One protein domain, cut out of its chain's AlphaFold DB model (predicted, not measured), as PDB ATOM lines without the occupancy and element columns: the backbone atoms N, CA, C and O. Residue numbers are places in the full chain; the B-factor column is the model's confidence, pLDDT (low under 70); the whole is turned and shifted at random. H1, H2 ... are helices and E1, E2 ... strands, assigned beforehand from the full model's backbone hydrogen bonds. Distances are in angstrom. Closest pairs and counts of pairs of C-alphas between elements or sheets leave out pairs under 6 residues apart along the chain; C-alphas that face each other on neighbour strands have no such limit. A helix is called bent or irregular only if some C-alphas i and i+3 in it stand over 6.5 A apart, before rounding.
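Overview. This is residues 3 to 149 of the 212 residues of an uncharacterized protein of Teladorsagia circumcincta (UniProt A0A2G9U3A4). A small twisted sheet of four strands has one long helix, H3, slanting over one face, while no helix is on the other face. Past one end of the sheet H1 and H2 make a loosely attached arm before H3 begins; toward the other end of H3, H6 packs on it, and H4 packs on H5. The printed part has 147 residues, with E1, E2, H1, H2, H3, H4, E3, E4, H5 and H6 in that order, and its class is mixed, helices and strands. The sheet's order is E1, E2, E4, E3, antiparallel throughout. The whole is only just loose, close to compact, with a radius of gyration of the C-alphas of 18.0 A and spans of 47 by 44 by 37 A.

Along the chain. Find C-alpha 3 at (50.368, 14.060, -15.621), where E1, residues 3 to 8, begins. Next come E2, residues 21 to 27, 19.7 A long, H1, residues 30 to 40, 15.1 A, and H2, residues 46 to 49. Find C-alpha 52 at (53.590, 23.010, -1.653); from there H3 runs 26.7 A to residue 70. H4, residues 75 to 78, E3, residues 83 to 87, and E4, residues 98 to 102, follow. H5, residues 118 to 135, is 24.7 A long and only just irregular: C-alphas 120 and 123 are 6.6 A apart. H6, residues 140 to 146, ends at C-alpha 146, (40.007, 34.399, -9.976).

Arrangement. Begin at the hairpin E1 and E2, where N 5 and O 24 are 2.9 A apart. Between E2 and E4 look at N 101 and O 23, 2.8 A; in the hairpin E3 and E4, at N 84 and O 100, 2.8 A. H3 is on this sheet in two layers, a helix on one face of a sheet, at a height of 9.7 A; its closest C-alphas to E3 are those of Tyr 67 and Leu 83, 6.5 A. On the local plane it runs slantwise to E3 at 36 degrees. With residues 62 to 69 alone H3 touches H6, closest at the C-alphas of Cys 66 and Val 146, 6.4 A, at a steep tilt of 54 degrees, opposite ways. H5, with residues 126 to 131 alone, touches H4; the C-alphas of Ala 127 and Leu 78 are closest, 4.7 A. H1 and H2 are close but not clearly touching, at 7.8 A between C-alphas 36 and 49. Every O i to N i+4 pair is within hydrogen-bond range in H3 and H6, against 6 of 7 in H1 and 12 of 14 in H5; H2 and H4 are too short for one.

Size, cuts and confidence. The C-alphas farthest apart, Asp 14 and Glu 44, are 51.7 A apart. The printed part has no cut; its long links are E1 to E2 and E4 to H5. Residues 40 to 45 and 111 to 120, of which 118 to 120 belong to H5, stand free. The model's pLDDT is under 70 at residues 29 to 50 and 92.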
ATOM      1  N   ARG A   3      50.252  14.938 -14.460       86.38
ATOM      2  CA  ARG A   3      50.368  14.060 -15.621       86.38
ATOM      3  C   ARG A   3      49.280  14.482 -16.599       86.38
ATOM      4  O   ARG A   3      48.124  14.634 -16.209       86.38
ATOM      5  N   VAL A   4      49.671  14.720 -17.841       89.75
ATOM      6  CA  VAL A   4      48.758  15.076 -18.925       89.75
ATOM      7  C   VAL A   4      48.717  13.892 -19.871       89.75
ATOM      8  O   VAL A   4      49.767  13.409 -20.292       89.75
ATOM      9  N   VAL A   5      47.520  13.397 -20.157       91.75
ATOM     10  CA  VAL A   5      47.305  12.264 -21.054       91.75
ATOM     11  C   VAL A   5      46.337  12.658 -22.156       91.75
ATOM     12  O   VAL A   5      45.364  13.373 -21.917       91.75
ATOM     13  N   ILE A   6      46.613  12.184 -23.364       92.19
ATOM     14  CA  ILE A   6      45.657  12.226 -24.466       92.19
ATOM     15  C   ILE A   6      44.825  10.954 -24.356       92.19
ATOM     16  O   ILE A   6      45.381   9.860 -24.256       92.19
ATOM     17  N   MET A   7      43.507  11.103 -24.329       91.19
ATOM     18  CA  MET A   7      42.574   9.992 -24.217       91.19
ATOM     19  C   MET A   7      41.696   9.956 -25.460       91.19
ATOM     20  O   MET A   7      40.955  10.906 -25.718       91.19
ATOM     21  N   ASP A   8      41.776   8.858 -26.209       89.00
ATOM     22  CA  ASP A   8      40.785   8.551 -27.234       89.00
ATOM     23  C   ASP A   8      39.516   8.044 -26.529       89.00
ATOM     24  O   ASP A   8      39.563   7.159 -25.669       89.00
ATOM     25  N   THR A   9      38.376   8.655 -26.826       79.06
ATOM     26  CA  THR A   9      37.133   8.462 -26.076       79.06
ATOM     27  C   THR A   9      36.269   7.388 -26.727       79.06
ATOM     28  O   THR A   9      35.184   7.665 -27.237       79.06
ATOM     29  N   ASP A  10      36.730   6.141 -26.681       78.44
ATOM     30  CA  ASP A  10      35.879   4.971 -26.943       78.44
ATOM     31  C   ASP A  10      35.094   4.607 -25.669       78.44
ATOM     32  O   ASP A  10      35.260   3.556 -25.047       78.44
ATOM     33  N   LEU A  11      34.334   5.585 -25.175       75.19
ATOM     34  CA  LEU A  11      33.645   5.515 -23.893       75.19
ATOM     35  C   LEU A  11      32.291   4.812 -24.066       75.19
ATOM     36  O   LEU A  11      31.498   5.164 -24.937       75.19
ATOM     37  N   GLN A  12      31.995   3.844 -23.196       71.50
ATOM     38  CA  GLN A  12      30.687   3.186 -23.162       71.50
ATOM     39  C   GLN A  12      29.652   4.080 -22.453       71.50
ATOM     40  O   GLN A  12      29.883   4.508 -21.323       71.50
ATOM     41  N   GLY A  13      28.501   4.333 -23.087       72.25
ATOM     42  CA  GLY A  13      27.388   5.119 -22.523       72.25
ATOM     43  C   GLY A  13      26.887   6.225 -23.459       72.25
ATOM     44  O   GLY A  13      27.322   6.316 -24.603       72.25
ATOM     45  N   ASP A  14      25.964   7.073 -22.983       70.25
ATOM     46  CA  ASP A  14      25.562   8.284 -23.718       70.25
ATOM     47  C   ASP A  14      26.550   9.421 -23.436       70.25
ATOM     48  O   ASP A  14      26.399  10.226 -22.519       70.25
ATOM     49  N   VAL A  15      27.623   9.415 -24.215       71.69
ATOM     50  CA  VAL A  15      28.744  10.364 -24.160       71.69
ATOM     51  C   VAL A  15      28.892  11.101 -25.488       71.69
ATOM     52  O   VAL A  15      29.967  11.583 -25.828       71.69
ATOM     53  N   SER A  16      27.789  11.221 -26.233       71.56
ATOM     54  CA  SER A  16      27.715  11.851 -27.558       71.56
ATOM     55  C   SER A  16      28.210  13.308 -27.596       71.56
ATOM     56  O   SER A  16      28.544  13.822 -28.661       71.56
ATOM     57  N   SER A  17      28.289  13.971 -26.440       78.12
ATOM     58  CA  SER A  17      28.795  15.337 -26.272       78.12
ATOM     59  C   SER A  17      30.316  15.441 -26.077       78.12
ATOM     60  O   SER A  17      30.850  16.553 -26.123       78.12
ATOM     61  N   ILE A  18      31.018  14.322 -25.863       82.75
ATOM     62  CA  ILE A  18      32.473  14.271 -25.680       82.75
ATOM     63  C   ILE A  18      33.123  13.930 -27.033       82.75
ATOM     64  O   ILE A  18      32.717  12.961 -27.675       82.75
ATOM     65  N   PRO A  19      34.111  14.712 -27.507       88.12
ATOM     66  CA  PRO A  19      34.743  14.452 -28.798       88.12
ATOM     67  C   PRO A  19      35.631  13.202 -28.737       88.12
ATOM     68  O   PRO A  19      36.142  12.907 -27.661       88.12
ATOM     69  N   PRO A  20      35.942  12.567 -29.889       88.12
ATOM     70  CA  PRO A  20      36.736  11.333 -29.977       88.12
ATOM     71  C   PRO A  20      38.106  11.375 -29.298       88.12
ATOM     72  O   PRO A  20      38.710  10.330 -29.076       88.12
ATOM     73  N   ARG A  21      38.628  12.573 -29.028       92.06
ATOM     74  CA  ARG A  21      39.910  12.788 -28.375       92.06
ATOM     75  C   ARG A  21      39.827  13.976 -27.437       92.06
ATOM     76  O   ARG A  21      39.406  15.061 -27.839       92.06
ATOM     77  N   ILE A  22      40.294  13.775 -26.213       94.25
ATOM     78  CA  ILE A  22      40.399  14.821 -25.196       94.25
ATOM     79  C   ILE A  22      41.763  14.787 -24.516       94.25
ATOM     80  O   ILE A  22      42.481  13.786 -24.557       94.25
ATOM     81  N   VAL A  23      42.093  15.877 -23.836       95.00
ATOM     82  CA  VAL A  23      43.204  15.936 -22.888       95.00
ATOM     83  C   VAL A  23      42.662  15.747 -21.486       95.00
ATOM     84  O   VAL A  23      41.737  16.447 -21.077       95.00
ATOM     85  N   VAL A  24      43.273  14.845 -20.724       94.44
ATOM     86  CA  VAL A  24      43.024  14.712 -19.292       94.44
ATOM     87  C   VAL A  24      44.273  15.130 -18.531       94.44
ATOM     88  O   VAL A  24      45.339  14.526 -18.657       94.44
ATOM     89  N   LYS A  25      44.141  16.174 -17.718       94.19
ATOM     90  CA  LYS A  25      45.168  16.627 -16.781       94.19
ATOM     91  C   LYS A  25      44.826  16.108 -15.393       94.19
ATOM     92  O   LYS A  25      43.751  16.395 -14.874       94.19
ATOM     93  N   ILE A  26      45.750  15.369 -14.790       90.25
ATOM     94  CA  ILE A  26      45.615  14.792 -13.450       90.25
ATOM     95  C   ILE A  26      46.726  15.358 -12.576       90.25
ATOM     96  O   ILE A  26      47.908  15.273 -12.923       90.25
ATOM     97  N   ILE A  27      46.366  15.915 -11.425       85.00
ATOM     98  CA  ILE A  27      47.358  16.382 -10.459       85.00
ATOM     99  C   ILE A  27      48.138  15.183  -9.916       85.00
ATOM    100  O   ILE A  27      47.564  14.171  -9.517       85.00
ATOM    101  N   SER A  28      49.468  15.281  -9.928       75.12
ATOM    102  CA  SER A  28      50.350  14.179  -9.546       75.12
ATOM    103  C   SER A  28      51.417  14.661  -8.579       75.12
ATOM    104  O   SER A  28      52.248  15.496  -8.940       75.12
ATOM    105  N   ARG A  29      51.426  14.075  -7.374       67.25
ATOM    106  CA  ARG A  29      52.488  14.295  -6.382       67.25
ATOM    107  C   ARG A  29      53.844  13.779  -6.871       67.25
ATOM    108  O   ARG A  29      54.854  14.411  -6.601       67.25
ATOM    109  N   VAL A  30      53.860  12.697  -7.655       68.25
ATOM    110  CA  VAL A  30      55.094  12.136  -8.241       68.25
ATOM    111  C   VAL A  30      55.785  13.165  -9.136       68.25
ATOM    112  O   VAL A  30      56.970  13.410  -8.982       68.25
ATOM    113  N   ALA A  31      55.025  13.850  -9.995       63.12
ATOM    114  CA  ALA A  31      55.572  14.903 -10.853       63.12
ATOM    115  C   ALA A  31      56.028  16.160 -10.078       63.12
ATOM    116  O   ALA A  31      56.682  17.022 -10.654       63.12
ATOM    117  N   GLY A  32      55.607  16.326  -8.820       63.31
ATOM    118  CA  GLY A  32      56.128  17.356  -7.917       63.31
ATOM    119  C   GLY A  32      57.415  16.907  -7.222       63.31
ATOM    120  O   GLY A  32      58.353  17.686  -7.134       63.31
ATOM    121  N   ALA A  33      57.484  15.642  -6.799       64.81
ATOM    122  CA  ALA A  33      58.681  15.048  -6.208       64.81
ATOM    123  C   ALA A  33      59.852  14.983  -7.203       64.81
ATOM    124  O   ALA A  33      60.946  15.397  -6.854       64.81
ATOM    125  N   GLU A  34      59.610  14.576  -8.457       66.94
ATOM    126  CA  GLU A  34      60.620  14.595  -9.535       66.94
ATOM    127  C   GLU A  34      61.196  16.006  -9.757       66.94
ATOM    128  O   GLU A  34      62.397  16.182  -9.965       66.94
ATOM    129  N   LEU A  35      60.330  17.024  -9.683       63.25
ATOM    130  CA  LEU A  35      60.743  18.421  -9.769       63.25
ATOM    131  C   LEU A  35      61.613  18.791  -8.561       63.25
ATOM    132  O   LEU A  35      62.684  19.360  -8.730       63.25
ATOM    133  N   GLY A  36      61.174  18.427  -7.354       62.50
ATOM    134  CA  GLY A  36      61.915  18.681  -6.124       62.50
ATOM    135  C   GLY A  36      63.285  18.015  -6.098       62.50
ATOM    136  O   GLY A  36      64.254  18.661  -5.726       62.50
ATOM    137  N   ASP A  37      63.397  16.777  -6.574       63.03
ATOM    138  CA  ASP A  37      64.679  16.083  -6.687       63.03
ATOM    139  C   ASP A  37      65.620  16.767  -7.690       63.03
ATOM    140  O   ASP A  37      66.811  16.860  -7.425       63.03
ATOM    141  N   SER A  38      65.090  17.342  -8.777       61.22
ATOM    142  CA  SER A  38      65.891  18.134  -9.729       61.22
ATOM    143  C   SER A  38      66.387  19.456  -9.126       61.22
ATOM    144  O   SER A  38      67.433  19.965  -9.516       61.22
ATOM    145  N   PHE A  39      65.644  20.025  -8.170       57.31
ATOM    146  CA  PHE A  39      66.040  21.241  -7.455       57.31
ATOM    147  C   PHE A  39      66.938  20.968  -6.247       57.31
ATOM    148  O   PHE A  39      67.663  21.873  -5.848       57.31
ATOM    149  N   LYS A  40      66.962  19.753  -5.684       57.31
ATOM    150  CA  LYS A  40      67.872  19.394  -4.577       57.31
ATOM    151  C   LYS A  40      69.349  19.572  -4.936       57.31
ATOM    152  O   LYS A  40      70.135  19.930  -4.066       57.31
ATOM    153  N   ASP A  41      69.705  19.416  -6.208       54.09
ATOM    154  CA  ASP A  41      71.063  19.686  -6.701       54.09
ATOM    155  C   ASP A  41      71.415  21.195  -6.679       54.09
ATOM    156  O   ASP A  41      72.589  21.585  -6.654       54.09
ATOM    157  N   HIS A  42      70.404  22.070  -6.618       52.44
ATOM    158  CA  HIS A  42      70.549  23.529  -6.640       52.44
ATOM    159  C   HIS A  42      70.156  24.224  -5.321       52.44
ATOM    160  O   HIS A  42      70.668  25.313  -5.053       52.44
ATOM    161  N   THR A  43      69.323  23.603  -4.477       52.19
ATOM    162  CA  THR A  43      68.823  24.127  -3.194       52.19
ATOM    163  C   THR A  43      68.660  23.005  -2.160       52.19
ATOM    164  O   THR A  43      67.870  22.089  -2.367       52.19
ATOM    165  N   GLU A  44      69.354  23.095  -1.020       51.25
ATOM    166  CA  GLU A  44      69.312  22.082   0.057       51.25
ATOM    167  C   GLU A  44      68.115  22.231   1.024       51.25
ATOM    168  O   GLU A  44      68.022  21.503   2.010       51.25
ATOM    169  N   ASP A  45      67.201  23.181   0.798       56.53
ATOM    170  CA  ASP A  45      66.206  23.545   1.810       56.53
ATOM    171  C   ASP A  45      64.909  22.732   1.673       56.53
ATOM    172  O   ASP A  45      64.052  23.017   0.839       56.53
ATOM    173  N   GLU A  46      64.722  21.720   2.524       56.66
ATOM    174  CA  GLU A  46      63.469  20.950   2.609       56.66
ATOM    175  C   GLU A  46      62.240  21.842   2.887       56.66
ATOM    176  O   GLU A  46      61.121  21.489   2.501       56.66
ATOM    177  N   LYS A  47      62.439  23.036   3.468       58.84
ATOM    178  CA  LYS A  47      61.367  24.012   3.719       58.84
ATOM    179  C   LYS A  47      60.779  24.614   2.448       58.84
ATOM    180  O   LYS A  47      59.662  25.125   2.487       58.84
ATOM    181  N   LEU A  48      61.475  24.524   1.309       59.19
ATOM    182  CA  LEU A  48      60.990  25.016   0.012       59.19
ATOM    183  C   LEU A  48      59.659  24.368  -0.396       59.19
ATOM    184  O   LEU A  48      58.847  24.973  -1.097       59.19
ATOM    185  N   PHE A  49      59.449  23.123   0.042       62.75
ATOM    186  CA  PHE A  49      58.286  22.314  -0.305       62.75
ATOM    187  C   PHE A  49      57.237  22.255   0.817       62.75
ATOM    188  O   PHE A  49      56.192  21.616   0.645       62.75
ATOM    189  N   GLU A  50      57.451  22.947   1.942       67.06
ATOM    190  CA  GLU A  50      56.428  23.095   2.981       67.06
ATOM    191  C   GLU A  50      55.202  23.830   2.417       67.06
ATOM    192  O   GLU A  50      55.297  24.877   1.774       67.06
ATOM    193  N   GLY A  51      54.015  23.241   2.592       70.12
ATOM    194  CA  GLY A  51      52.764  23.783   2.047       70.12
ATOM    195  C   GLY A  51      52.633  23.701   0.518       70.12
ATOM    196  O   GLY A  51      51.605  24.100  -0.029       70.12
ATOM    197  N   TYR A  52      53.620  23.145  -0.194       72.94
ATOM    198  CA  TYR A  52      53.590  23.010  -1.653       72.94
ATOM    199  C   TYR A  52      52.383  22.204  -2.125       72.94
ATOM    200  O   TYR A  52      51.726  22.569  -3.096       72.94
ATOM    201  N   GLU A  53      52.031  21.143  -1.398       75.44
ATOM    202  CA  GLU A  53      50.866  20.332  -1.733       75.44
ATOM    203  C   GLU A  53      49.551  21.119  -1.639       75.44
ATOM    204  O   GLU A  53      48.711  21.050  -2.539       75.44
ATOM    205  N   GLU A  54      49.377  21.885  -0.566       80.31
ATOM    206  CA  GLU A  54      48.199  22.728  -0.392       80.31
ATOM    207  C   GLU A  54      48.111  23.770  -1.510       80.31
ATOM    208  O   GLU A  54      47.060  23.908  -2.141       80.31
ATOM    209  N   LYS A  55      49.237  24.412  -1.842       79.69
ATOM    210  CA  LYS A  55      49.325  25.354  -2.963       79.69
ATOM    211  C   LYS A  55      48.909  24.699  -4.278       79.69
ATOM    212  O   LYS A  55      48.066  25.244  -4.979       79.69
ATOM    213  N   ILE A  56      49.402  23.503  -4.607       81.31
ATOM    214  CA  ILE A  56      48.987  22.776  -5.827       81.31
ATOM    215  C   ILE A  56      47.476  22.583  -5.883       81.31
ATOM    216  O   ILE A  56      46.868  22.774  -6.938       81.31
ATOM    217  N   ARG A  57      46.870  22.175  -4.764       85.81
ATOM    218  CA  ARG A  57      45.426  21.939  -4.690       85.81
ATOM    219  C   ARG A  57      44.653  23.229  -4.948       85.81
ATOM    220  O   ARG A  57      43.711  23.221  -5.740       85.81
ATOM    221  N   GLN A  58      45.084  24.333  -4.340       86.31
ATOM    222  CA  GLN A  58      44.499  25.657  -4.558       86.31
ATOM    223  C   GLN A  58      44.640  26.103  -6.022       86.31
ATOM    224  O   GLN A  58      43.679  26.599  -6.605       86.31
ATOM    225  N   LEU A  59      45.794  25.859  -6.653       86.94
ATOM    226  CA  LEU A  59      46.038  26.188  -8.061       86.94
ATOM    227  C   LEU A  59      45.172  25.379  -9.018       86.94
ATOM    228  O   LEU A  59      44.642  25.937  -9.975       86.94
ATOM    229  N   HIS A  60      45.010  24.081  -8.756       90.19
ATOM    230  CA  HIS A  60      44.104  23.236  -9.527       90.19
ATOM    231  C   HIS A  60      42.670  23.752  -9.431       90.19
ATOM    232  O   HIS A  60      42.028  23.971 -10.453       90.19
ATOM    233  N   ASN A  61      42.175  24.000  -8.216       91.69
ATOM    234  CA  ASN A  61      40.820  24.516  -8.021       91.69
ATOM    235  C   ASN A  61      40.637  25.874  -8.712       91.69
ATOM    236  O   ASN A  61      39.630  26.088  -9.380       91.69
ATOM    237  N   ARG A  62      41.647  26.750  -8.645       91.06
ATOM    238  CA  ARG A  62      41.661  28.028  -9.362       91.06
ATOM    239  C   ARG A  62      41.596  27.849 -10.880       91.06
ATOM    240  O   ARG A  62      40.880  28.590 -11.544       91.06
ATOM    241  N   GLU A  63      42.345  26.906 -11.445       92.12
ATOM    242  CA  GLU A  63      42.292  26.591 -12.877       92.12
ATOM    243  C   GLU A  63      40.893  26.113 -13.278       92.12
ATOM    244  O   GLU A  63      40.345  26.583 -14.277       92.12
ATOM    245  N   VAL A  64      40.278  25.241 -12.474       93.94
ATOM    246  CA  VAL A  64      38.895  24.804 -12.696       93.94
ATOM    247  C   VAL A  64      37.927  25.989 -12.626       93.94
ATOM    248  O   VAL A  64      37.063  26.121 -13.497       93.94
ATOM    249  N   ASP A  65      38.072  26.865 -11.633       94.81
ATOM    250  CA  ASP A  65      37.243  28.059 -11.491       94.81
ATOM    251  C   ASP A  65      37.404  29.010 -12.680       94.81
ATOM    252  O   ASP A  65      36.394  29.479 -13.201       94.81
ATOM    253  N   CYS A  66      38.623  29.221 -13.190       93.81
ATOM    254  CA  CYS A  66      38.846  29.974 -14.426       93.81
ATOM    255  C   CYS A  66      38.033  29.392 -15.585       93.81
ATOM    256  O   CYS A  66      37.268  30.114 -16.224       93.81
ATOM    257  N   TYR A  67      38.141  28.086 -15.844       95.25
ATOM    258  CA  TYR A  67      37.372  27.468 -16.925       95.25
ATOM    259  C   TYR A  67      35.863  27.612 -16.718       95.25
ATOM    260  O   TYR A  67      35.153  27.943 -17.663       95.25
ATOM    261  N   ARG A  68      35.357  27.404 -15.498       95.00
ATOM    262  CA  ARG A  68      33.920  27.521 -15.207       95.00
ATOM    263  C   ARG A  68      33.417  28.949 -15.384       95.00
ATOM    264  O   ARG A  68      32.433  29.146 -16.091       95.00
ATOM    265  N   VAL A  69      34.099  29.928 -14.797       95.44
ATOM    266  CA  VAL A  69      33.733  31.349 -14.879       95.44
ATOM    267  C   VAL A  69      33.739  31.829 -16.328       95.44
ATOM    268  O   VAL A  69      32.783  32.468 -16.768       95.44
ATOM    269  N   PHE A  70      34.774  31.481 -17.096       95.56
ATOM    270  CA  PHE A  70      34.908  31.966 -18.466       95.56
ATOM    271  C   PHE A  70      34.164  31.121 -19.513       95.56
ATOM    272  O   PHE A  70      33.981  31.586 -20.636       95.56
ATOM    273  N   SER A  71      33.649  29.936 -19.151       93.88
ATOM    274  CA  SER A  71      32.913  29.037 -20.064       93.88
ATOM    275  C   SER A  71      31.678  29.658 -20.720       93.88
ATOM    276  O   SER A  71      31.260  29.203 -21.783       93.88
ATOM    277  N   ARG A  72      31.094  30.694 -20.104       94.06
ATOM    278  CA  ARG A  72      29.918  31.397 -20.635       94.06
ATOM    279  C   ARG A  72      30.235  32.422 -21.728       94.06
ATOM    280  O   ARG A  72      29.306  32.933 -22.346       94.06
ATOM    281  N   PHE A  73      31.505  32.771 -21.921       95.81
ATOM    282  CA  PHE A  73      31.938  33.747 -22.922       95.81
ATOM    283  C   PHE A  73      32.444  33.053 -24.191       95.81
ATOM    284  O   PHE A  73      32.509  31.827 -24.272       95.81
ATOM    285  N   ASP A  74      32.804  33.840 -25.207       95.00
ATOM    286  CA  ASP A  74      33.327  33.297 -26.458       95.00
ATOM    287  C   ASP A  74      34.741  32.725 -26.260       95.00
ATOM    288  O   ASP A  74      35.753  33.430 -26.321       95.00
ATOM    289  N   LEU A  75      34.808  31.410 -26.043       90.75
ATOM    290  CA  LEU A  75      36.062  30.675 -25.869       90.75
ATOM    291  C   LEU A  75      36.984  30.770 -27.095       90.75
ATOM    292  O   LEU A  75      38.207  30.728 -26.948       90.75
ATOM    293  N   SER A  76      36.429  30.952 -28.300       91.19
ATOM    294  CA  SER A  76      37.222  31.084 -29.527       91.19
ATOM    295  C   SER A  76      37.990  32.408 -29.576       91.19
ATOM    296  O   SER A  76      39.102  32.464 -30.122       91.19
ATOM    297  N   MET A  77      37.422  33.451 -28.961       93.50
ATOM    298  CA  MET A  77      38.056  34.752 -28.760       93.50
ATOM    299  C   MET A  77      39.055  34.709 -27.607       93.50
ATOM    300  O   MET A  77      40.159  35.226 -27.758       93.50
ATOM    301  N   LEU A  78      38.718  34.029 -26.504       92.06
ATOM    302  CA  LEU A  78      39.619  33.825 -25.361       92.06
ATOM    303  C   LEU A  78      40.812  32.913 -25.670       92.06
ATOM    304  O   LEU A  78      41.767  32.891 -24.899       92.06
ATOM    305  N   LYS A  79      40.763  32.150 -26.771       91.38
ATOM    306  CA  LYS A  79      41.756  31.111 -27.100       91.38
ATOM    307  C   LYS A  79      41.929  30.095 -25.964       91.38
ATOM    308  O   LYS A  79      43.016  29.560 -25.766       91.38
ATOM    309  N   MET A  80      40.847  29.822 -25.236       92.62
ATOM    310  CA  MET A  80      40.815  28.841 -24.157       92.62
ATOM    311  C   MET A  80      40.231  27.517 -24.667       92.62
ATOM    312  O   MET A  80      39.159  27.543 -25.275       92.62
ATOM    313  N   PRO A  81      40.878  26.370 -24.394       93.50
ATOM    314  CA  PRO A  81      40.300  25.060 -24.676       93.50
ATOM    315  C   PRO A  81      38.947  24.886 -23.982       93.50
ATOM    316  O   PRO A  81      38.743  25.354 -22.858       93.50
ATOM    317  N   ARG A  82      38.004  24.183 -24.610       93.88
ATOM    318  CA  ARG A  82      36.740  23.851 -23.939       93.88
ATOM    319  C   ARG A  82      36.974  22.889 -22.774       93.88
ATOM    320  O   ARG A  82      37.643  21.872 -22.931       93.88
ATOM    321  N   LEU A  83      36.354  23.162 -21.627       94.69
ATOM    322  CA  LEU A  83      36.280  22.216 -20.513       94.69
ATOM    323  C   LEU A  83      35.058  21.297 -20.680       94.69
ATOM    324  O   LEU A  83      33.936  21.791 -20.783       94.69
ATOM    325  N   TYR A  84      35.259  19.978 -20.673       92.69
ATOM    326  CA  TYR A  84      34.169  18.991 -20.716       92.69
ATOM    327  C   TYR A  84      33.758  18.533 -19.321       92.69
ATOM    328  O   TYR A  84      32.574  18.448 -19.009       92.69
ATOM    329  N   PHE A  85      34.738  18.243 -18.469       92.25
ATOM    330  CA  PHE A  85      34.505  17.827 -17.093       92.25
ATOM    331  C   PHE A  85      35.688  18.213 -16.211       92.25
ATOM    332  O   PHE A  85      36.826  18.290 -16.669       92.25
ATOM    333  N   ALA A  86      35.432  18.437 -14.928       94.38
ATOM    334  CA  ALA A  86      36.479  18.678 -13.950       94.38
ATOM    335  C   ALA A  86      36.037  18.242 -12.559       94.38
ATOM    336  O   ALA A  86      34.861  18.351 -12.207       94.38
ATOM    337  N   GLN A  87      37.011  17.821 -11.761       93.19
ATOM    338  CA  GLN A  87      36.849  17.529 -10.349       93.19
ATOM    339  C   GLN A  87      37.813  18.400  -9.544       93.19
ATOM    340  O   GLN A  87      39.024  18.335  -9.752       93.19
ATOM    341  N   ASP A  88      37.259  19.185  -8.620       91.75
ATOM    342  CA  ASP A  88      38.012  19.988  -7.650       91.75
ATOM    343  C   ASP A  88      38.472  19.125  -6.473       91.75
ATOM    344  O   ASP A  88      37.817  18.131  -6.133       91.75
ATOM    345  N   TYR A  89      39.505  19.581  -5.772       88.69
ATOM    346  CA  TYR A  89      39.750  19.159  -4.401       88.69
ATOM    347  C   TYR A  89      38.672  19.719  -3.472       88.69
ATOM    348  O   TYR A  89      38.333  20.903  -3.538       88.69
ATOM    349  N   ARG A  90      38.145  18.865  -2.597       85.19
ATOM    350  CA  ARG A  90      37.190  19.208  -1.528       85.19
ATOM    351  C   ARG A  90      37.555  18.406  -0.280       85.19
ATOM    352  O   ARG A  90      38.214  17.382  -0.421       85.19
ATOM    353  N   GLU A  91      37.072  18.790   0.900       75.56
ATOM    354  CA  GLU A  91      37.315  18.024   2.144       75.56
ATOM    355  C   GLU A  91      36.933  16.538   2.005       75.56
ATOM    356  O   GLU A  91      37.645  15.650   2.453       75.56
ATOM    357  N   MET A  92      35.843  16.238   1.293       68.06
ATOM    358  CA  MET A  92      35.414  14.853   1.041       68.06
ATOM    359  C   MET A  92      36.134  14.171  -0.141       68.06
ATOM    360  O   MET A  92      35.885  13.001  -0.422       68.06
ATOM    361  N   ASN A  93      36.992  14.888  -0.871       74.12
ATOM    362  CA  ASN A  93      37.761  14.381  -2.007       74.12
ATOM    363  C   ASN A  93      39.142  15.056  -2.076       74.12
ATOM    364  O   ASN A  93      39.418  15.899  -2.934       74.12
ATOM    365  N   GLU A  94      40.017  14.673  -1.152       75.75
ATOM    366  CA  GLU A  94      41.368  15.233  -1.035       75.75
ATOM    367  C   GLU A  94      42.395  14.579  -1.969       75.75
ATOM    368  O   GLU A  94      43.537  15.036  -2.077       75.75
ATOM    369  N   GLN A  95      42.018  13.472  -2.614       73.38
ATOM    370  CA  GLN A  95      42.960  12.606  -3.324       73.38
ATOM    371  C   GLN A  95      42.832  12.671  -4.844       73.38
ATOM    372  O   GLN A  95      43.784  12.315  -5.535       73.38
ATOM    373  N   LYS A  96      41.684  13.099  -5.388       81.50
ATOM    374  CA  LYS A  96      41.426  13.034  -6.831       81.50
ATOM    375  C   LYS A  96      40.932  14.366  -7.364       81.50
ATOM    376  O   LYS A  96      39.808  14.770  -7.089       81.50
ATOM    377  N   ALA A  97      41.750  14.986  -8.202       89.81
ATOM    378  CA  ALA A  97      41.379  16.180  -8.938       89.81
ATOM    379  C   ALA A  97      41.917  16.087 -10.368       89.81
ATOM    380  O   ALA A  97      43.033  15.603 -10.598       89.81
ATOM    381  N   PHE A  98      41.089  16.474 -11.334       93.25
ATOM    382  CA  PHE A  98      41.399  16.344 -12.754       93.25
ATOM    383  C   PHE A  98      40.582  17.315 -13.602       93.25
ATOM    384  O   PHE A  98      39.525  17.782 -13.177       93.25
ATOM    385  N   LEU A  99      41.068  17.581 -14.813       95.31
ATOM    386  CA  LEU A  99      40.361  18.313 -15.862       95.31
ATOM    387  C   LEU A  99      40.356  17.472 -17.142       95.31
ATOM    388  O   LEU A  99      41.406  16.982 -17.547       95.31
ATOM    389  N   GLY A 100      39.194  17.334 -17.772       94.94
ATOM    390  CA  GLY A 100      39.019  16.829 -19.130       94.94
ATOM    391  C   GLY A 100      38.683  17.986 -20.061       94.94
ATOM    392  O   GLY A 100      37.643  18.626 -19.896       94.94
ATOM    393  N   MET A 101      39.559  18.267 -21.019       95.38
ATOM    394  CA  MET A 101      39.491  19.443 -21.886       95.38
ATOM    395  C   MET A 101      39.719  19.099 -23.359       95.38
ATOM    396  O   MET A 101      40.173  18.007 -23.704       95.38
ATOM    397  N   GLU A 102      39.376  20.042 -24.226       94.62
ATOM    398  CA  GLU A 102      39.580  19.981 -25.671       94.62
ATOM    399  C   GLU A 102      41.035  19.681 -26.037       94.62
ATOM    400  O   GLU A 102      41.970  20.296 -25.520       94.62
ATOM    401  N   TRP A 103      41.218  18.728 -26.954       93.50
ATOM    402  CA  TRP A 103      42.492  18.526 -27.631       93.50
ATOM    403  C   TRP A 103      42.624  19.541 -28.765       93.50
ATOM    404  O   TRP A 103      41.840  19.519 -29.714       93.50
ATOM    405  N   VAL A 104      43.633  20.405 -28.672       90.69
ATOM    406  CA  VAL A 104      43.956  21.393 -29.705       90.69
ATOM    407  C   VAL A 104      45.227  20.944 -30.418       90.69
ATOM    408  O   VAL A 104      46.293  20.876 -29.811       90.69
ATOM    409  N   ASP A 105      45.099  20.628 -31.704       89.12
ATOM    410  CA  ASP A 105      46.218  20.204 -32.547       89.12
ATOM    411  C   ASP A 105      46.893  21.400 -33.242       89.12
ATOM    412  O   ASP A 105      46.307  22.478 -33.372       89.12
ATOM    413  N   GLY A 106      48.129  21.209 -33.706       87.69
ATOM    414  CA  GLY A 106      48.877  22.215 -34.462       87.69
ATOM    415  C   GLY A 106      49.300  23.433 -33.637       87.69
ATOM    416  O   GLY A 106      49.450  24.523 -34.189       87.69
ATOM    417  N   VAL A 107      49.470  23.268 -32.323       85.81
ATOM    418  CA  VAL A 107      49.933  24.333 -31.425       85.81
ATOM    419  C   VAL A 107      51.459  24.397 -31.375       85.81
ATOM    420  O   VAL A 107      52.141  23.375 -31.342       85.81
ATOM    421  N   GLU A 108      51.998  25.613 -31.324       84.94
ATOM    422  CA  GLU A 108      53.426  25.868 -31.140       84.94
ATOM    423  C   GLU A 108      53.647  26.622 -29.828       84.94
ATOM    424  O   GLU A 108      52.997  27.638 -29.563       84.94
ATOM    425  N   LEU A 109      54.578  26.139 -29.003       84.62
ATOM    426  CA  LEU A 109      54.942  26.813 -27.764       84.62
ATOM    427  C   LEU A 109      55.864  28.000 -28.067       84.62
ATOM    428  O   LEU A 109      56.962  27.840 -28.604       84.62
ATOM    429  N   ARG A 110      55.430  29.206 -27.692       83.69
ATOM    430  CA  ARG A 110      56.234  30.427 -27.807       83.69
ATOM    431  C   ARG A 110      56.701  30.876 -26.427       83.69
ATOM    432  O   ARG A 110      55.886  31.127 -25.546       83.69
ATOM    433  N   HIS A 111      58.016  30.975 -26.255       82.81
ATOM    434  CA  HIS A 111      58.645  31.481 -25.040       82.81
ATOM    435  C   HIS A 111      58.976  32.971 -25.166       82.81
ATOM    436  O   HIS A 111      59.066  33.503 -26.272       82.81
ATOM    437  N   ILE A 112      59.223  33.626 -24.029       78.44
ATOM    438  CA  ILE A 112      59.550  35.061 -23.940       78.44
ATOM    439  C   ILE A 112      60.806  35.471 -24.727       78.44
ATOM    440  O   ILE A 112      60.955  36.635 -25.075       78.44
ATOM    441  N   PHE A 113      61.695  34.522 -25.023       82.06
ATOM    442  CA  PHE A 113      62.926  34.743 -25.786       82.06
ATOM    443  C   PHE A 113      62.770  34.474 -27.293       82.06
ATOM    444  O   PHE A 113      63.733  34.611 -28.046       82.06
ATOM    445  N   HIS A 114      61.585  34.073 -27.762       87.06
ATOM    446  CA  HIS A 114      61.329  33.938 -29.193       87.06
ATOM    447  C   HIS A 114      60.990  35.295 -29.810       87.06
ATOM    448  O   HIS A 114      60.082  35.991 -29.360       87.06
ATOM    449  N   ASN A 115      61.667  35.627 -30.911       89.56
ATOM    450  CA  ASN A 115      61.266  36.750 -31.749       89.56
ATOM    451  C   ASN A 115      59.895  36.457 -32.369       89.56
ATOM    452  O   ASN A 115      59.685  35.395 -32.958       89.56
ATOM    453  N   VAL A 116      58.978  37.415 -32.248       89.12
ATOM    454  CA  VAL A 116      57.628  37.334 -32.809       89.12
ATOM    455  C   VAL A 116      57.302  38.610 -33.569       89.12
ATOM    456  O   VAL A 116      57.644  39.721 -33.164       89.12
ATOM    457  N   THR A 117      56.626  38.457 -34.695       91.75
ATOM    458  CA  THR A 117      56.082  39.571 -35.463       91.75
ATOM    459  C   THR A 117      54.803  40.095 -34.811       91.75
ATOM    460  O   THR A 117      54.078  39.370 -34.125       91.75
ATOM    461  N   VAL A 118      54.452  41.350 -35.107       91.69
ATOM    462  CA  VAL A 118      53.175  41.951 -34.673       91.69
ATOM    463  C   VAL A 118      51.981  41.078 -35.074       91.69
ATOM    464  O   VAL A 118      51.027  40.934 -34.313       91.69
ATOM    465  N   LYS A 119      52.036  40.463 -36.262       92.00
ATOM    466  CA  LYS A 119      50.969  39.592 -36.765       92.00
ATOM    467  C   LYS A 119      50.802  38.336 -35.904       92.00
ATOM    468  O   LYS A 119      49.666  37.964 -35.627       92.00
ATOM    469  N   GLU A 120      51.902  37.715 -35.484       88.25
ATOM    470  CA  GLU A 120      51.888  36.502 -34.657       88.25
ATOM    471  C   GLU A 120      51.353  36.786 -33.247       88.25
ATOM    472  O   GLU A 120      50.511  36.039 -32.753       88.25
ATOM    473  N   ILE A 121      51.752  37.902 -32.627       90.44
ATOM    474  CA  ILE A 121      51.310  38.242 -31.265       90.44
ATOM    475  C   ILE A 121      49.924  38.906 -31.215       90.44
ATOM    476  O   ILE A 121      49.248  38.847 -30.189       90.44
ATOM    477  N   SER A 122      49.441  39.497 -32.320       91.12
ATOM    478  CA  SER A 122      48.148  40.206 -32.353       91.12
ATOM    479  C   SER A 122      46.980  39.327 -31.902       91.12
ATOM    480  O   SER A 122      46.074  39.821 -31.235       91.12
ATOM    481  N   GLY A 123      46.999  38.030 -32.230       90.00
ATOM    482  CA  GLY A 123      45.968  37.089 -31.785       90.00
ATOM    483  C   GLY A 123      45.907  36.960 -30.261       90.00
ATOM    484  O   GLY A 123      44.825  37.062 -29.687       90.00
ATOM    485  N   ALA A 124      47.065  36.810 -29.613       89.88
ATOM    486  CA  ALA A 124      47.170  36.734 -28.158       89.88
ATOM    487  C   ALA A 124      46.758  38.056 -27.491       89.88
ATOM    488  O   ALA A 124      45.983  38.044 -26.541       89.88
ATOM    489  N   LEU A 125      47.188  39.201 -28.034       92.81
ATOM    490  CA  LEU A 125      46.806  40.519 -27.508       92.81
ATOM    491  C   LEU A 125      45.295  40.769 -27.596       92.81
ATOM    492  O   LEU A 125      44.708  41.318 -26.670       92.81
ATOM    493  N   ARG A 126      44.637  40.338 -28.682       95.44
ATOM    494  CA  ARG A 126      43.171  40.427 -28.793       95.44
ATOM    495  C   ARG A 126      42.463  39.515 -27.800       95.44
ATOM    496  O   ARG A 126      41.449  39.926 -27.248       95.44
ATOM    497  N   ALA A 127      42.980  38.306 -27.580       95.19
ATOM    498  CA  ALA A 127      42.435  37.389 -26.585       95.19
ATOM    499  C   ALA A 127      42.558  37.968 -25.168       95.19
ATOM    500  O   ALA A 127      41.590  37.928 -24.416       95.19
ATOM    501  N   LEU A 128      43.701  38.585 -24.843       94.25
ATOM    502  CA  LEU A 128      43.916  39.298 -23.580       94.25
ATOM    503  C   LEU A 128      42.960  40.484 -23.423       94.25
ATOM    504  O   LEU A 128      42.265  40.567 -22.417       94.25
ATOM    505  N   ALA A 129      42.841  41.346 -24.435       96.25
ATOM    506  CA  ALA A 129      41.906  42.471 -24.394       96.25
ATOM    507  C   ALA A 129      40.446  42.006 -24.240       96.25
ATOM    508  O   ALA A 129      39.659  42.622 -23.523       96.25
ATOM    509  N   TYR A 130      40.073  40.902 -24.895       97.38
ATOM    510  CA  TYR A 130      38.749  40.307 -24.733       97.38
ATOM    511  C   TYR A 130      38.555  39.741 -23.322       97.38
ATOM    512  O   TYR A 130      37.524  40.015 -22.715       97.38
ATOM    513  N   LEU A 131      39.545  39.018 -22.781       95.00
ATOM    514  CA  LEU A 131      39.547  38.510 -21.407       95.00
ATOM    515  C   LEU A 131      39.350  39.646 -20.397       95.00
ATOM    516  O   LEU A 131      38.480  39.547 -19.533       95.00
ATOM    517  N   GLU A 132      40.099  40.739 -20.536       93.62
ATOM    518  CA  GLU A 132      39.960  41.931 -19.696       93.62
ATOM    519  C   GLU A 132      38.552  42.527 -19.813       93.62
ATOM    520  O   GLU A 132      37.902  42.775 -18.796       93.62
ATOM    521  N   ALA A 133      38.025  42.676 -21.029       96.25
ATOM    522  CA  ALA A 133      36.695  43.236 -21.251       96.25
ATOM    523  C   ALA A 133      35.574  42.372 -20.649       96.25
ATOM    524  O   ALA A 133      34.642  42.903 -20.040       96.25
ATOM    525  N   VAL A 134      35.645  41.043 -20.784       95.88
ATOM    526  CA  VAL A 134      34.648  40.145 -20.177       95.88
ATOM    527  C   VAL A 134      34.834  40.006 -18.667       95.88
ATOM    528  O   VAL A 134      33.854  39.769 -17.962       95.88
ATOM    529  N   SER A 135      36.043  40.235 -18.141       93.50
ATOM    530  CA  SER A 135      36.301  40.216 -16.695       93.50
ATOM    531  C   SER A 135      35.516  41.299 -15.934       93.50
ATOM    532  O   SER A 135      35.148  41.114 -14.773       93.50
ATOM    533  N   LEU A 136      35.174  42.406 -16.604       95.38
ATOM    534  CA  LEU A 136      34.341  43.476 -16.041       95.38
ATOM    535  C   LEU A 136      32.899  43.027 -15.763       95.38
ATOM    536  O   LEU A 136      32.213  43.642 -14.951       95.38
ATOM    537  N   GLN A 137      32.448  41.954 -16.416       96.12
ATOM    538  CA  GLN A 137      31.103  41.395 -16.269       96.12
ATOM    539  C   GLN A 137      31.027  40.315 -15.179       96.12
ATOM    540  O   GLN A 137      29.981  39.690 -15.008       96.12
ATOM    541  N   LEU A 138      32.129  40.040 -14.475       95.81
ATOM    542  CA  LEU A 138      32.156  39.061 -13.392       95.81
ATOM    543  C   LEU A 138      31.464  39.601 -12.140       95.81
ATOM    544  O   LEU A 138      31.618  40.776 -11.787       95.81
ATOM    545  N   THR A 139      30.750  38.723 -11.437       96.38
ATOM    546  CA  THR A 139      30.240  39.026 -10.095       96.38
ATOM    547  C   THR A 139      31.392  39.115  -9.093       96.38
ATOM    548  O   THR A 139      32.501  38.647  -9.357       96.38
ATOM    549  N   ASP A 140      31.147  39.692  -7.919       95.94
ATOM    550  CA  ASP A 140      32.181  39.783  -6.882       95.94
ATOM    551  C   ASP A 140      32.642  38.396  -6.406       95.94
ATOM    552  O   ASP A 140      33.836  38.172  -6.213       95.94
ATOM    553  N   GLU A 141      31.719  37.437  -6.316       95.06
ATOM    554  CA  GLU A 141      32.022  36.036  -5.999       95.06
ATOM    555  C   GLU A 141      32.924  35.390  -7.063       95.06
ATOM    556  O   GLU A 141      33.858  34.657  -6.741       95.06
ATOM    557  N   GLU A 142      32.674  35.663  -8.344       95.00
ATOM    558  CA  GLU A 142      33.495  35.148  -9.445       95.00
ATOM    559  C   GLU A 142      34.871  35.797  -9.472       95.00
ATOM    560  O   GLU A 142      35.870  35.098  -9.634       95.00
ATOM    561  N   LYS A 143      34.940  37.115  -9.249       93.00
ATOM    562  CA  LYS A 143      36.206  37.841  -9.120       93.00
ATOM    563  C   LYS A 143      37.048  37.249  -8.003       93.00
ATOM    564  O   LYS A 143      38.218  36.979  -8.232       93.00
ATOM    565  N   GLN A 144      36.468  36.973  -6.835       91.75
ATOM    566  CA  GLN A 144      37.196  36.369  -5.714       91.75
ATOM    567  C   GLN A 144      37.820  35.017  -6.074       91.75
ATOM    568  O   GLN A 144      38.970  34.769  -5.715       91.75
ATOM    569  N   LYS A 145      37.119  34.178  -6.846       90.62
ATOM    570  CA  LYS A 145      37.653  32.887  -7.316       90.62
ATOM    571  C   LYS A 145      38.840  33.033  -8.272       90.62
ATOM    572  O   LYS A 145      39.645  32.110  -8.386       90.62
ATOM    573  N   VAL A 146      38.969  34.178  -8.956       89.12
ATOM    574  CA  VAL A 146      40.007  34.399  -9.976       89.12
ATOM    575  C   VAL A 146      40.993  35.538  -9.688       89.12
ATOM    576  O   VAL A 146      41.863  35.791 -10.519       89.12
ATOM    577  N   ALA A 147      40.898  36.208  -8.538       80.06
ATOM    578  CA  ALA A 147      41.639  37.437  -8.237       80.06
ATOM    579  C   ALA A 147      43.116  37.232  -7.857       80.06
ATOM    580  O   ALA A 147      43.889  38.187  -7.905       80.06
ATOM    581  N   SER A 148      43.536  36.025  -7.468       73.81
ATOM    582  CA  SER A 148      44.909  35.803  -6.996       73.81
ATOM    583  C   SER A 148      45.920  35.678  -8.143       73.81
ATOM    584  O   SER A 148      45.645  35.054  -9.177       73.81
ATOM    585  N   ASN A 149      47.117  36.240  -7.938       75.69
ATOM    586  CA  ASN A 149      48.285  36.006  -8.786       75.69
ATOM    587  C   ASN A 149      49.158  34.900  -8.169       75.69
ATOM    588  O   ASN A 149      49.924  35.180  -7.249       75.69
TER     589      ASN A 149